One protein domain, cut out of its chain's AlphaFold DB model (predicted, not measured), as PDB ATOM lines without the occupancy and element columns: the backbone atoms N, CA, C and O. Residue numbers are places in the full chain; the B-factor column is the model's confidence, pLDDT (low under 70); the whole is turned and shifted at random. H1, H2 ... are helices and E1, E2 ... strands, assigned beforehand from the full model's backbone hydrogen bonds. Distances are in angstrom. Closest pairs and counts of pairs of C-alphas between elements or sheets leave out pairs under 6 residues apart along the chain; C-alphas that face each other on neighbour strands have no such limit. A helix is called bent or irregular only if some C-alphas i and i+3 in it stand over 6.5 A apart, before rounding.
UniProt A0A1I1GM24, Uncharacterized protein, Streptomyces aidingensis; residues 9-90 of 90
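This is residues 9 to 90 of the 90 residues of an uncharacterized protein of Streptomyces aidingensis (UniProt A0A1I1GM24). A head and a long two-stranded arm make this elongated domain: in the head, H1 packs on the small sheet of E2 and E3, mainly on E2, and the arm is the ribbon of E1 and E4. E3 runs on into E4 across a break of 2 residues, at 43 degrees, and joins the two ribbons, while the long stretch 30 to 48 folds back past E2 before H1 begins. The printed part has 82 residues with one named helix and four named strands, in the order E1, E2, H1, E3, E4; both sheets, E2 - E3 and E1 - E4, are antiparallel, and the class is mixed, helices and strands. The whole is loose, with a radius of gyration of the C-alphas of 16.7 A, and spans 58 by 30 by 17 A.

E2 holds residues 24 to 29 and is 16.5 A from first to last C-alpha; E3 holds residues 74 to 79 and is 16.1 A. H1, residues 49 to 67, is 29.2 A long, from C-alpha 49 at (0.876, 23.957, -32.982) to C-alpha 67 at (13.434, 12.686, -56.835). H1 is neither bent nor irregular, but only just: C-alphas 59 and 62 are 6.2 A apart. E1 holds residues 9 to 14, 16.8 A, and begins at C-alpha 9 at (18.134, 54.503, -29.767). E4, the longest strand, holds residues 82 to 89, 21.4 A, and ends at C-alpha 89 at (16.244, 60.822, -28.356).

E2 and E3 are antiparallel neighbours, with 156 degrees between their directions; N 26 and O 77 are within hydrogen-bond range at 2.9 A, and N 75 and O 28 at 2.8 A. Residues 24 to 25 of E2 also pair, antiparallel, with residues 39 to 40. H1 and E2 have 10 pairs of C-alphas within 8 A, the closest those of Ala 26 and Ala 57, 5.3 A apart. H1 and E3 have 2 such pairs, the closest C-alphas being those of Arg 54 and Leu 76, 7.9 A apart. In H1, 11 of 15 O i to N i+4 pairs are within hydrogen-bond range. E1 and E4 are antiparallel at 154 degrees, with N 85 and O 11 within hydrogen-bond range at 2.8 A and N 11 and O 85 at 3.0 A. H1 is apart from both E1 and E4.

The two C-alphas farthest apart, those of Arg 69 and Leu 90, are 58.2 A apart, while the first and last printed C-alphas are 7.6 A apart. The printed part has no cut and ends at the chain's last residue. The link from E2 to H1 is long, 19 residues; that from E3 to E4 is tight. The mean pLDDT of the printed part is 92.8, with residues 43 to 46 under 70.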
ATOM      1  N   ARG A   9      17.959  55.940 -30.029       93.38
ATOM      2  CA  ARG A   9      18.134  54.503 -29.767       93.38
ATOM      3  C   ARG A   9      16.964  53.714 -30.344       93.38
ATOM      4  O   ARG A   9      15.828  54.173 -30.280       93.38
ATOM      5  N   PHE A  10      17.234  52.514 -30.838       94.56
ATOM      6  CA  PHE A  10      16.221  51.562 -31.288       94.56
ATOM      7  C   PHE A  10      16.470  50.207 -30.633       94.56
ATOM      8  O   PHE A  10      17.621  49.848 -30.377       94.56
ATOM      9  N   VAL A  11      15.393  49.471 -30.371       95.44
ATOM     10  CA  VAL A  11      15.431  48.090 -29.878       95.44
ATOM     11  C   VAL A  11      14.733  47.201 -30.898       95.44
ATOM     12  O   VAL A  11      13.697  47.576 -31.439       95.44
ATOM     13  N   MET A  12      15.320  46.044 -31.190       96.31
ATOM     14  CA  MET A  12      14.702  45.032 -32.040       96.31
ATOM     15  C   MET A  12      13.821  44.130 -31.178       96.31
ATOM     16  O   MET A  12      14.306  43.534 -30.216       96.31
ATOM     17  N   GLU A  13      12.546  44.022 -31.527       96.12
ATOM     18  CA  GLU A  13      11.559  43.217 -30.805       96.12
ATOM     19  C   GLU A  13      10.775  42.342 -31.781       96.12
ATOM     20  O   GLU A  13      10.663  42.674 -32.962       96.12
ATOM     21  N   ALA A  14      10.253  41.213 -31.291       94.19
ATOM     22  CA  ALA A  14       9.363  40.377 -32.087       94.19
ATOM     23  C   ALA A  14       8.133  41.193 -32.498       94.19
ATOM     24  O   ALA A  14       7.548  41.904 -31.675       94.19
ATOM     25  N   ASP A  15       7.752  41.089 -33.765       94.19
ATOM     26  CA  ASP A  15       6.587  41.801 -34.255       94.19
ATOM     27  C   ASP A  15       5.310  41.027 -33.908       94.19
ATOM     28  O   ASP A  15       5.100  39.890 -34.335       94.19
ATOM     29  N   VAL A  16       4.481  41.644 -33.070       90.44
ATOM     30  CA  VAL A  16       3.211  41.096 -32.581       90.44
ATOM     31  C   VAL A  16       2.028  41.986 -32.966       90.44
ATOM     32  O   VAL A  16       0.929  41.804 -32.440       90.44
ATOM     33  N   GLU A  17       2.238  42.957 -33.862       90.81
ATOM     34  CA  GLU A  17       1.175  43.834 -34.348       90.81
ATOM     35  C   GLU A  17       0.097  43.021 -35.097       90.81
ATOM     36  O   GLU A  17       0.380  41.960 -35.668       90.81
ATOM     37  N   PRO A  18      -1.178  43.453 -35.091       89.50
ATOM     38  CA  PRO A  18      -2.262  42.726 -35.759       89.50
ATOM     39  C   PRO A  18      -2.012  42.443 -37.249       89.50
ATOM     40  O   PRO A  18      -2.507  41.451 -37.776       89.50
ATOM     41  N   ASP A  19      -1.194  43.247 -37.913       90.38
ATOM     42  CA  ASP A  19      -0.808  43.153 -39.320       90.38
ATOM     43  C   ASP A  19       0.594  42.561 -39.558       90.38
ATOM     44  O   ASP A  19       0.969  42.374 -40.712       90.38
ATOM     45  N   ALA A  20       1.322  42.167 -38.505       92.00
ATOM     46  CA  ALA A  20       2.633  41.521 -38.620       92.00
ATOM     47  C   ALA A  20       2.611  40.291 -39.550       92.00
ATOM     48  O   ALA A  20       1.671  39.486 -39.529       92.00
ATOM     49  N   GLU A  21       3.667  40.083 -40.333       92.31
ATOM     50  CA  GLU A  21       3.792  38.868 -41.147       92.31
ATOM     51  C   GLU A  21       3.740  37.600 -40.269       92.31
ATOM     52  O   GLU A  21       4.193  37.608 -39.123       92.31
ATOM     53  N   PRO A  22       3.182  36.477 -40.748       91.50
ATOM     54  CA  PRO A  22       3.178  35.251 -39.964       91.50
ATOM     55  C   PRO A  22       4.603  34.719 -39.792       91.50
ATOM     56  O   PRO A  22       5.428  34.754 -40.705       91.50
ATOM     57  N   SER A  23       4.882  34.127 -38.629       93.19
ATOM     58  CA  SER A  23       6.050  33.254 -38.531       93.19
ATOM     59  C   SER A  23       5.831  32.024 -39.411       93.19
ATOM     60  O   SER A  23       4.720  31.494 -39.458       93.19
ATOM     61  N   THR A  24       6.870  31.534 -40.076       95.56
ATOM     62  CA  THR A  24       6.763  30.378 -40.975       95.56
ATOM     63  C   THR A  24       7.832  29.337 -40.689       95.56
ATOM     64  O   THR A  24       8.874  29.636 -40.108       95.56
ATOM     65  N   VAL A  25       7.560  28.096 -41.086       96.81
ATOM     66  CA  VAL A  25       8.529  27.001 -41.062       96.81
ATOM     67  C   VAL A  25       8.603  26.325 -42.426       96.81
ATOM     68  O   VAL A  25       7.580  26.089 -43.068       96.81
ATOM     69  N   ALA A  26       9.810  25.988 -42.866       98.25
ATOM     70  CA  ALA A  26      10.051  25.239 -44.093       98.25
ATOM     71  C   ALA A  26      11.217  24.267 -43.905       98.25
ATOM     72  O   ALA A  26      12.143  24.521 -43.134       98.25
ATOM     73  N   MET A  27      11.194  23.154 -44.630       98.44
ATOM     74  CA  MET A  27      12.371  22.303 -44.774       98.44
ATOM     75  C   MET A  27      13.177  22.774 -45.972       98.44
ATOM     76  O   MET A  27      12.601  23.012 -47.023       98.44
ATOM     77  N   GLN A  28      14.496  22.853 -45.843       98.69
ATOM     78  CA  GLN A  28      15.399  23.173 -46.943       98.69
ATOM     79  C   GLN A  28      16.409  22.043 -47.140       98.69
ATOM     80  O   GLN A  28      17.007  21.564 -46.175       98.69
ATOM     81  N   CYS A  29      16.635  21.621 -48.382       98.62
ATOM     82  CA  CYS A  29      17.715  20.707 -48.719       98.62
ATOM     83  C   CYS A  29      19.073  21.400 -48.551       98.62
ATOM     84  O   CYS A  29      19.323  22.460 -49.120       98.62
ATOM     85  N   ALA A  30      19.987  20.775 -47.810       98.38
ATOM     86  CA  ALA A  30      21.324  21.323 -47.607       98.38
ATOM     87  C   ALA A  30      22.254  21.167 -48.821       98.38
ATOM     88  O   ALA A  30      23.299  21.813 -48.841       98.38
ATOM     89  N   VAL A  31      21.884  20.322 -49.791       98.25
ATOM     90  CA  VAL A  31      22.677  20.018 -50.991       98.25
ATOM     91  C   VAL A  31      22.339  20.982 -52.127       98.25
ATOM     92  O   VAL A  31      23.217  21.697 -52.594       98.25
ATOM     93  N   CYS A  32      21.069  21.041 -52.542       98.06
ATOM     94  CA  CYS A  32      20.634  21.879 -53.666       98.06
ATOM     95  C   CYS A  32      19.973  23.204 -53.259       98.06
ATOM     96  O   CYS A  32      19.737  24.049 -54.116       98.06
ATOM     97  N   GLY A  33      19.656  23.406 -51.976       98.06
ATOM     98  CA  GLY A  33      19.031  24.639 -51.486       98.06
ATOM     99  C   GLY A  33      17.523  24.757 -51.729       98.06
ATOM    100  O   GLY A  33      16.932  25.734 -51.274       98.06
ATOM    101  N   GLU A  34      16.884  23.785 -52.390       98.38
ATOM    102  CA  GLU A  34      15.425  23.761 -52.550       98.38
ATOM    103  C   GLU A  34      14.710  23.700 -51.199       98.38
ATOM    104  O   GLU A  34      15.184  23.045 -50.267       98.38
ATOM    105  N   SER A  35      13.545  24.341 -51.115       98.25
ATOM    106  CA  SER A  35      12.739  24.395 -49.897       98.25
ATOM    107  C   SER A  35      11.333  23.851 -50.122       98.25
ATOM    108  O   SER A  35      10.752  24.004 -51.196       98.25
ATOM    109  N   SER A  36      10.752  23.277 -49.071       98.06
ATOM    110  CA  SER A  36       9.317  23.033 -49.003       98.06
ATOM    111  C   SER A  36       8.548  24.354 -49.102       98.06
ATOM    112  O   SER A  36       9.085  25.409 -48.745       98.06
ATOM    113  N   PRO A  37       7.257  24.313 -49.478       97.62
ATOM    114  CA  PRO A  37       6.358  25.425 -49.207       97.62
ATOM    115  C   PRO A  37       6.446  25.842 -47.733       97.62
ATOM    116  O   PRO A  37       6.596  24.990 -46.848       97.62
ATOM    117  N   ALA A  38       6.376  27.148 -47.484       96.75
ATOM    118  CA  ALA A  38       6.356  27.691 -46.136       96.75
ATOM    119  C   ALA A  38       5.024  27.346 -45.456       96.75
ATOM    120  O   ALA A  38       3.953  27.537 -46.030       96.75
ATOM    121  N   VAL A  39       5.097  26.833 -44.231       96.25
ATOM    122  CA  VAL A  39       3.936  26.541 -43.390       96.25
ATOM    123  C   VAL A  39       3.839  27.625 -42.327       96.25
ATOM    124  O   VAL A  39       4.764  27.800 -41.533       96.25
ATOM    125  N   GLU A  40       2.731  28.356 -42.304       93.19
ATOM    126  CA  GLU A  40       2.491  29.395 -41.303       93.19
ATOM    127  C   GLU A  40       2.303  28.800 -39.903       93.19
ATOM    128  O   GLU A  40       1.626  27.786 -39.703       93.19
ATOM    129  N   LEU A  41       2.896  29.456 -38.910       87.88
ATOM    130  CA  LEU A  41       2.654  29.188 -37.502       87.88
ATOM    131  C   LEU A  41       1.441  30.007 -37.042       87.88
ATOM    132  O   LEU A  41       1.446  31.230 -37.190       87.88
ATOM    133  N   PRO A  42       0.422  29.379 -36.423       75.50
ATOM    134  CA  PRO A  42      -0.710  30.117 -35.879       75.50
ATOM    135  C   PRO A  42      -0.239  31.147 -34.850       75.50
ATOM    136  O   PRO A  42       0.481  30.780 -33.920       75.50
ATOM    137  N   ARG A  43      -0.679  32.409 -34.977       69.44
ATOM    138  CA  ARG A  43      -0.319  33.507 -34.053       69.44
ATOM    139  C   ARG A  43      -0.685  33.218 -32.593       69.44
ATOM    140  O   ARG A  43      -0.016  33.677 -31.677       69.44
ATOM    141  N   GLN A  44      -1.747  32.441 -32.384       65.31
ATOM    142  CA  GLN A  44      -2.204  31.974 -31.077       65.31
ATOM    143  C   GLN A  44      -1.875  30.486 -30.972       65.31
ATOM    144  O   GLN A  44      -2.464  29.646 -31.654       65.31
ATOM    145  N   HIS A  45      -0.872  30.161 -30.162       62.94
ATOM    146  CA  HIS A  45      -0.364  28.802 -30.058       62.94
ATOM    147  C   HIS A  45      -1.243  27.967 -29.126       62.94
ATOM    148  O   HIS A  45      -1.089  28.003 -27.907       62.94
ATOM    149  N   ALA A  46      -2.109  27.132 -29.701       69.56
ATOM    150  CA  ALA A  46      -2.496  25.915 -29.000       69.56
ATOM    151  C   ALA A  46      -1.216  25.101 -28.703       69.56
ATOM    152  O   ALA A  46      -0.326  25.039 -29.566       69.56
ATOM    153  N   PRO A  47      -1.084  24.479 -27.517       77.88
ATOM    154  CA  PRO A  47       0.045  23.606 -27.219       77.88
ATOM    155  C   PRO A  47       0.273  22.599 -28.355       77.88
ATOM    156  O   PRO A  47      -0.644  21.894 -28.768       77.88
ATOM    157  N   GLY A  48       1.490  22.565 -28.903       84.00
ATOM    158  CA  GLY A  48       1.856  21.663 -30.003       84.00
ATOM    159  C   GLY A  48       1.633  22.191 -31.429       84.00
ATOM    160  O   GLY A  48       2.054  21.518 -32.368       84.00
ATOM    161  N   ALA A  49       1.075  23.391 -31.636       85.69
ATOM    162  CA  ALA A  49       0.876  23.957 -32.982       85.69
ATOM    163  C   ALA A  49       2.179  24.042 -33.805       85.69
ATOM    164  O   ALA A  49       2.203  23.706 -34.989       85.69
ATOM    165  N   ARG A  50       3.292  24.416 -33.158       87.88
ATOM    166  CA  ARG A  50       4.618  24.480 -33.795       87.88
ATOM    167  C   ARG A  50       5.102  23.117 -34.274       87.88
ATOM    168  O   ARG A  50       5.663  22.994 -35.355       87.88
ATOM    169  N   GLU A  51       4.859  22.090 -33.473       91.19
ATOM    170  CA  GLU A  51       5.233  20.719 -33.794       91.19
ATOM    171  C   GLU A  51       4.400  20.179 -34.970       91.19
ATOM    172  O   GLU A  51       4.936  19.535 -35.870       91.19
ATOM    173  N   VAL A  52       3.107  20.515 -35.031       92.00
ATOM    174  CA  VAL A  52       2.259  20.202 -36.193       92.00
ATOM    175  C   VAL A  52       2.808  20.858 -37.463       92.00
ATOM    176  O   VAL A  52       2.993  20.165 -38.461       92.00
ATOM    177  N   ALA A  53       3.132  22.153 -37.426       92.25
ATOM    178  CA  ALA A  53       3.665  22.868 -38.589       92.25
ATOM    179  C   ALA A  53       5.008  22.292 -39.075       92.25
ATOM    180  O   ALA A  53       5.199  22.085 -40.274       92.25
ATOM    181  N   ARG A  54       5.913  21.952 -38.147       93.56
ATOM    182  CA  ARG A  54       7.195  21.301 -38.462       93.56
ATOM    183  C   ARG A  54       6.999  19.948 -39.142       93.56
ATOM    184  O   ARG A  54       7.665  19.672 -40.136       93.56
ATOM    185  N   ARG A  55       6.060  19.122 -38.662       94.38
ATOM    186  CA  ARG A  55       5.726  17.846 -39.316       94.38
ATOM    187  C   ARG A  55       5.141  18.040 -40.710       94.38
ATOM    188  O   ARG A  55       5.508  17.295 -41.616       94.38
ATOM    189  N   SER A  56       4.284  19.042 -40.896       94.69
ATOM    190  CA  SER A  56       3.748  19.388 -42.215       94.69
ATOM    191  C   SER A  56       4.868  19.753 -43.195       94.69
ATOM    192  O   SER A  56       4.921  19.192 -44.288       94.69
ATOM    193  N   ALA A  57       5.820  20.599 -42.785       95.69
ATOM    194  CA  ALA A  57       6.988  20.935 -43.603       95.69
ATOM    195  C   ALA A  57       7.886  19.707 -43.875       95.69
ATOM    196  O   ALA A  57       8.361  19.511 -44.995       95.69
ATOM    197  N   ALA A  58       8.074  18.830 -42.881       96.25
ATOM    198  CA  ALA A  58       8.848  17.593 -43.016       96.25
ATOM    199  C   ALA A  58       8.274  16.608 -44.048       96.25
ATOM    200  O   ALA A  58       9.031  15.822 -44.620       96.25
ATOM    201  N   GLY A  59       6.972  16.672 -44.351       96.38
ATOM    202  CA  GLY A  59       6.339  15.837 -45.377       96.38
ATOM    203  C   GLY A  59       6.971  15.982 -46.770       96.38
ATOM    204  O   GLY A  59       7.063  15.000 -47.511       96.38
ATOM    205  N   TRP A  60       7.492  17.169 -47.098       98.06
ATOM    206  CA  TRP A  60       8.169  17.445 -48.371       98.06
ATOM    207  C   TRP A  60       9.476  16.653 -48.547       98.06
ATOM    208  O   TRP A  60       9.802  16.232 -49.658       98.06
ATOM    209  N   VAL A  61      10.194  16.369 -47.452       98.06
ATOM    210  CA  VAL A  61      11.520  15.720 -47.474       98.06
ATOM    211  C   VAL A  61      11.482  14.378 -48.201       98.06
ATOM    212  O   VAL A  61      12.386  14.064 -48.975       98.06
ATOM    213  N   ARG A  62      10.422  13.587 -47.993       95.62
ATOM    214  CA  ARG A  62      10.275  12.278 -48.643       95.62
ATOM    215  C   ARG A  62      10.196  12.419 -50.162       95.62
ATOM    216  O   ARG A  62      10.924  11.729 -50.869       95.62
ATOM    217  N   GLN A  63       9.333  13.309 -50.649       96.56
ATOM    218  CA  GLN A  63       9.131  13.523 -52.083       96.56
ATOM    219  C   GLN A  63      10.391  14.083 -52.750       96.56
ATOM    220  O   GLN A  63      10.788  13.620 -53.821       96.56
ATOM    221  N   HIS A  64      11.054  15.031 -52.085       98.25
ATOM    222  CA  HIS A  64      12.304  15.592 -52.573       98.25
ATOM    223  C   HIS A  64      13.419  14.532 -52.640       98.25
ATOM    224  O   HIS A  64      14.068  14.405 -53.675       98.25
ATOM    225  N   ARG A  65      13.602  13.706 -51.596       97.50
ATOM    226  CA  ARG A  65      14.573  12.590 -51.588       97.50
ATOM    227  C   ARG A  65      14.278  11.546 -52.668       97.50
ATOM    228  O   ARG A  65      15.196  10.980 -53.253       97.50
ATOM    229  N   ASP A  66      13.006  11.240 -52.916       96.94
ATOM    230  CA  ASP A  66      12.622  10.269 -53.949       96.94
ATOM    231  C   ASP A  66      13.009  10.736 -55.358       96.94
ATOM    232  O   ASP A  66      13.371   9.903 -56.191       96.94
ATOM    233  N   SER A  67      13.001  12.052 -55.583       97.38
ATOM    234  CA  SER A  67      13.434  12.686 -56.835       97.38
ATOM    235  C   SER A  67      14.950  12.936 -56.881       97.38
ATOM    236  O   SER A  67      15.528  12.975 -57.961       97.38
ATOM    237  N   ASN A  68      15.606  13.042 -55.718       97.31
ATOM    238  CA  ASN A  68      17.028  13.360 -55.569       97.31
ATOM    239  C   ASN A  68      17.724  12.350 -54.644       97.31
ATOM    240  O   ASN A  68      17.837  12.551 -53.430       97.31
ATOM    241  N   ARG A  69      18.191  11.239 -55.227       94.31
ATOM    242  CA  ARG A  69      18.607  10.029 -54.494       94.31
ATOM    243  C   ARG A  69      19.785  10.202 -53.536       94.31
ATOM    244  O   ARG A  69      19.932   9.356 -52.666       94.31
ATOM    245  N   GLU A  70      20.575  11.264 -53.662       96.81
ATOM    246  CA  GLU A  70      21.748  11.533 -52.814       96.81
ATOM    247  C   GLU A  70      21.527  12.699 -51.830       96.81
ATOM    248  O   GLU A  70      22.415  13.064 -51.059       96.81
ATOM    249  N   HIS A  71      20.331  13.298 -51.815       98.12
ATOM    250  CA  HIS A  71      20.030  14.429 -50.941       98.12
ATOM    251  C   HIS A  71      19.529  13.927 -49.577       98.12
ATOM    252  O   HIS A  71      18.328  13.736 -49.364       98.12
ATOM    253  N   PHE A  72      20.454  13.715 -48.636       97.25
ATOM    254  CA  PHE A  72      20.150  13.162 -47.304       97.25
ATOM    255  C   PHE A  72      20.207  14.172 -46.154       97.25
ATOM    256  O   PHE A  72      19.852  13.840 -45.024       97.25
ATOM    257  N   THR A  73      20.630  15.406 -46.422       98.06
ATOM    258  CA  THR A  73      20.804  16.433 -45.391       98.06
ATOM    259  C   THR A  73      19.833  17.585 -45.612       98.06
ATOM    260  O   THR A  73      19.723  18.119 -46.717       98.06
ATOM    261  N   TYR A  74      19.138  17.974 -44.544       98.31
ATOM    262  CA  TYR A  74      18.075  18.975 -44.565       98.31
ATOM    263  C   TYR A  74      18.177  19.902 -43.353       98.31
ATOM    264  O   TYR A  74      18.692  19.510 -42.306       98.31
ATOM    265  N   ARG A  75      17.663  21.124 -43.489       98.12
ATOM    266  CA  ARG A  75      17.557  22.133 -42.430       98.12
ATOM    267  C   ARG A  75      16.089  22.452 -42.192       98.12
ATOM    268  O   ARG A  75      15.328  22.546 -43.150       98.12
ATOM    269  N   LEU A  76      15.711  22.650 -40.934       97.69
ATOM    270  CA  LEU A  76      14.481  23.358 -40.604       97.69
ATOM    271  C   LEU A  76      14.799  24.856 -40.607       97.69
ATOM    272  O   LEU A  76      15.693  25.293 -39.885       97.69
ATOM    273  N   VAL A  77      14.081  25.618 -41.420       97.62
ATOM    274  CA  VAL A  77      14.174  27.076 -41.494       97.62
ATOM    275  C   VAL A  77      12.931  27.647 -40.828       97.62
ATOM    276  O   VAL A  77      11.820  27.351 -41.261       97.62
ATOM    277  N   GLU A  78      13.117  28.427 -39.763       95.12
ATOM    278  CA  GLU A  78      12.040  29.167 -39.102       95.12
ATOM    279  C   GLU A  78      12.227  30.666 -39.371       95.12
ATOM    280  O   GLU A  78      13.297  31.216 -39.108       95.12
ATOM    281  N   THR A  79      11.188  31.318 -39.886       95.38
ATOM    282  CA  THR A  79      11.156  32.766 -40.114       95.38
ATOM    283  C   THR A  79      10.243  33.398 -39.078       95.38
ATOM    284  O   THR A  79       9.132  32.920 -38.851       95.38
ATOM    285  N   HIS A  80      10.705  34.481 -38.460       94.50
ATOM    286  CA  HIS A  80       9.973  35.227 -37.442       94.50
ATOM    287  C   HIS A  80      10.026  36.721 -37.775       94.50
ATOM    288  O   HIS A  80      11.120  37.214 -38.060       94.50
ATOM    289  N   PRO A  81       8.894  37.442 -37.736       95.00
ATOM    290  CA  PRO A  81       8.882  38.875 -37.981       95.00
ATOM    291  C   PRO A  81       9.459  39.621 -36.766       95.00
ATOM    292  O   PRO A  81       9.210  39.270 -35.608       95.00
ATOM    293  N   TYR A  82      10.244  40.659 -37.032       95.81
ATOM    294  CA  TYR A  82      10.800  41.555 -36.020       95.81
ATOM    295  C   TYR A  82      10.656  42.992 -36.497       95.81
ATOM    296  O   TYR A  82      10.738  43.268 -37.694       95.81
ATOM    297  N   ARG A  83      10.515  43.914 -35.549       95.50
ATOM    298  CA  ARG A  83      10.411  45.349 -35.814       95.50
ATOM    299  C   ARG A  83      11.361  46.146 -34.930       95.50
ATOM    300  O   ARG A  83      11.810  45.678 -33.882       95.50
ATOM    301  N   LEU A  84      11.653  47.373 -35.354       95.94
ATOM    302  CA  LEU A  84      12.403  48.334 -34.552       95.94
ATOM    303  C   LEU A  84      11.444  49.194 -33.732       95.94
ATOM    304  O   LEU A  84      10.634  49.936 -34.282       95.94
ATOM    305  N   VAL A  85      11.591  49.145 -32.412       94.25
ATOM    306  CA  VAL A  85      10.869  50.011 -31.483       94.25
ATOM    307  C   VAL A  85      11.758  51.198 -31.119       94.25
ATOM    308  O   VAL A  85      12.890  51.011 -30.654       94.25
ATOM    309  N   PRO A  86      11.297  52.437 -31.353       93.62
ATOM    310  CA  PRO A  86      12.147  53.597 -31.196       93.62
ATOM    311  C   PRO A  86      12.138  54.089 -29.737       93.62
ATOM    312  O   PRO A  86      11.098  54.428 -29.175       93.62
ATOM    313  N   GLY A  87      13.318  54.164 -29.124       88.19
ATOM    314  CA  GLY A  87      13.531  54.615 -27.746       88.19
ATOM    315  C   GLY A  87      13.567  56.140 -27.600       88.19
ATOM    316  O   GLY A  87      13.005  56.871 -28.416       88.19
ATOM    317  N   GLY A  88      14.236  56.643 -26.561       87.88
ATOM    318  CA  GLY A  88      14.445  58.085 -26.368       87.88
ATOM    319  C   GLY A  88      15.426  58.697 -27.380       87.88
ATOM    320  O   GLY A  88      16.319  58.010 -27.888       87.88
ATOM    321  N   TRP A  89      15.253  59.991 -27.661       87.62
ATOM    322  CA  TRP A  89      16.244  60.822 -28.356       87.62
ATOM    323  C   TRP A  89      17.433  61.112 -27.428       87.62
ATOM    324  O   TRP A  89      17.239  61.238 -26.217       87.62
ATOM    325  N   LEU A  90      18.639  61.172 -27.997       77.50
ATOM    326  CA  LEU A  90      19.894  61.498 -27.312       77.50
ATOM    327  C   LEU A  90      20.322  62.939 -27.592       77.50
ATOM    328  O   LEU A  90      20.107  63.397 -28.739       77.50
TER     329      LEU A  90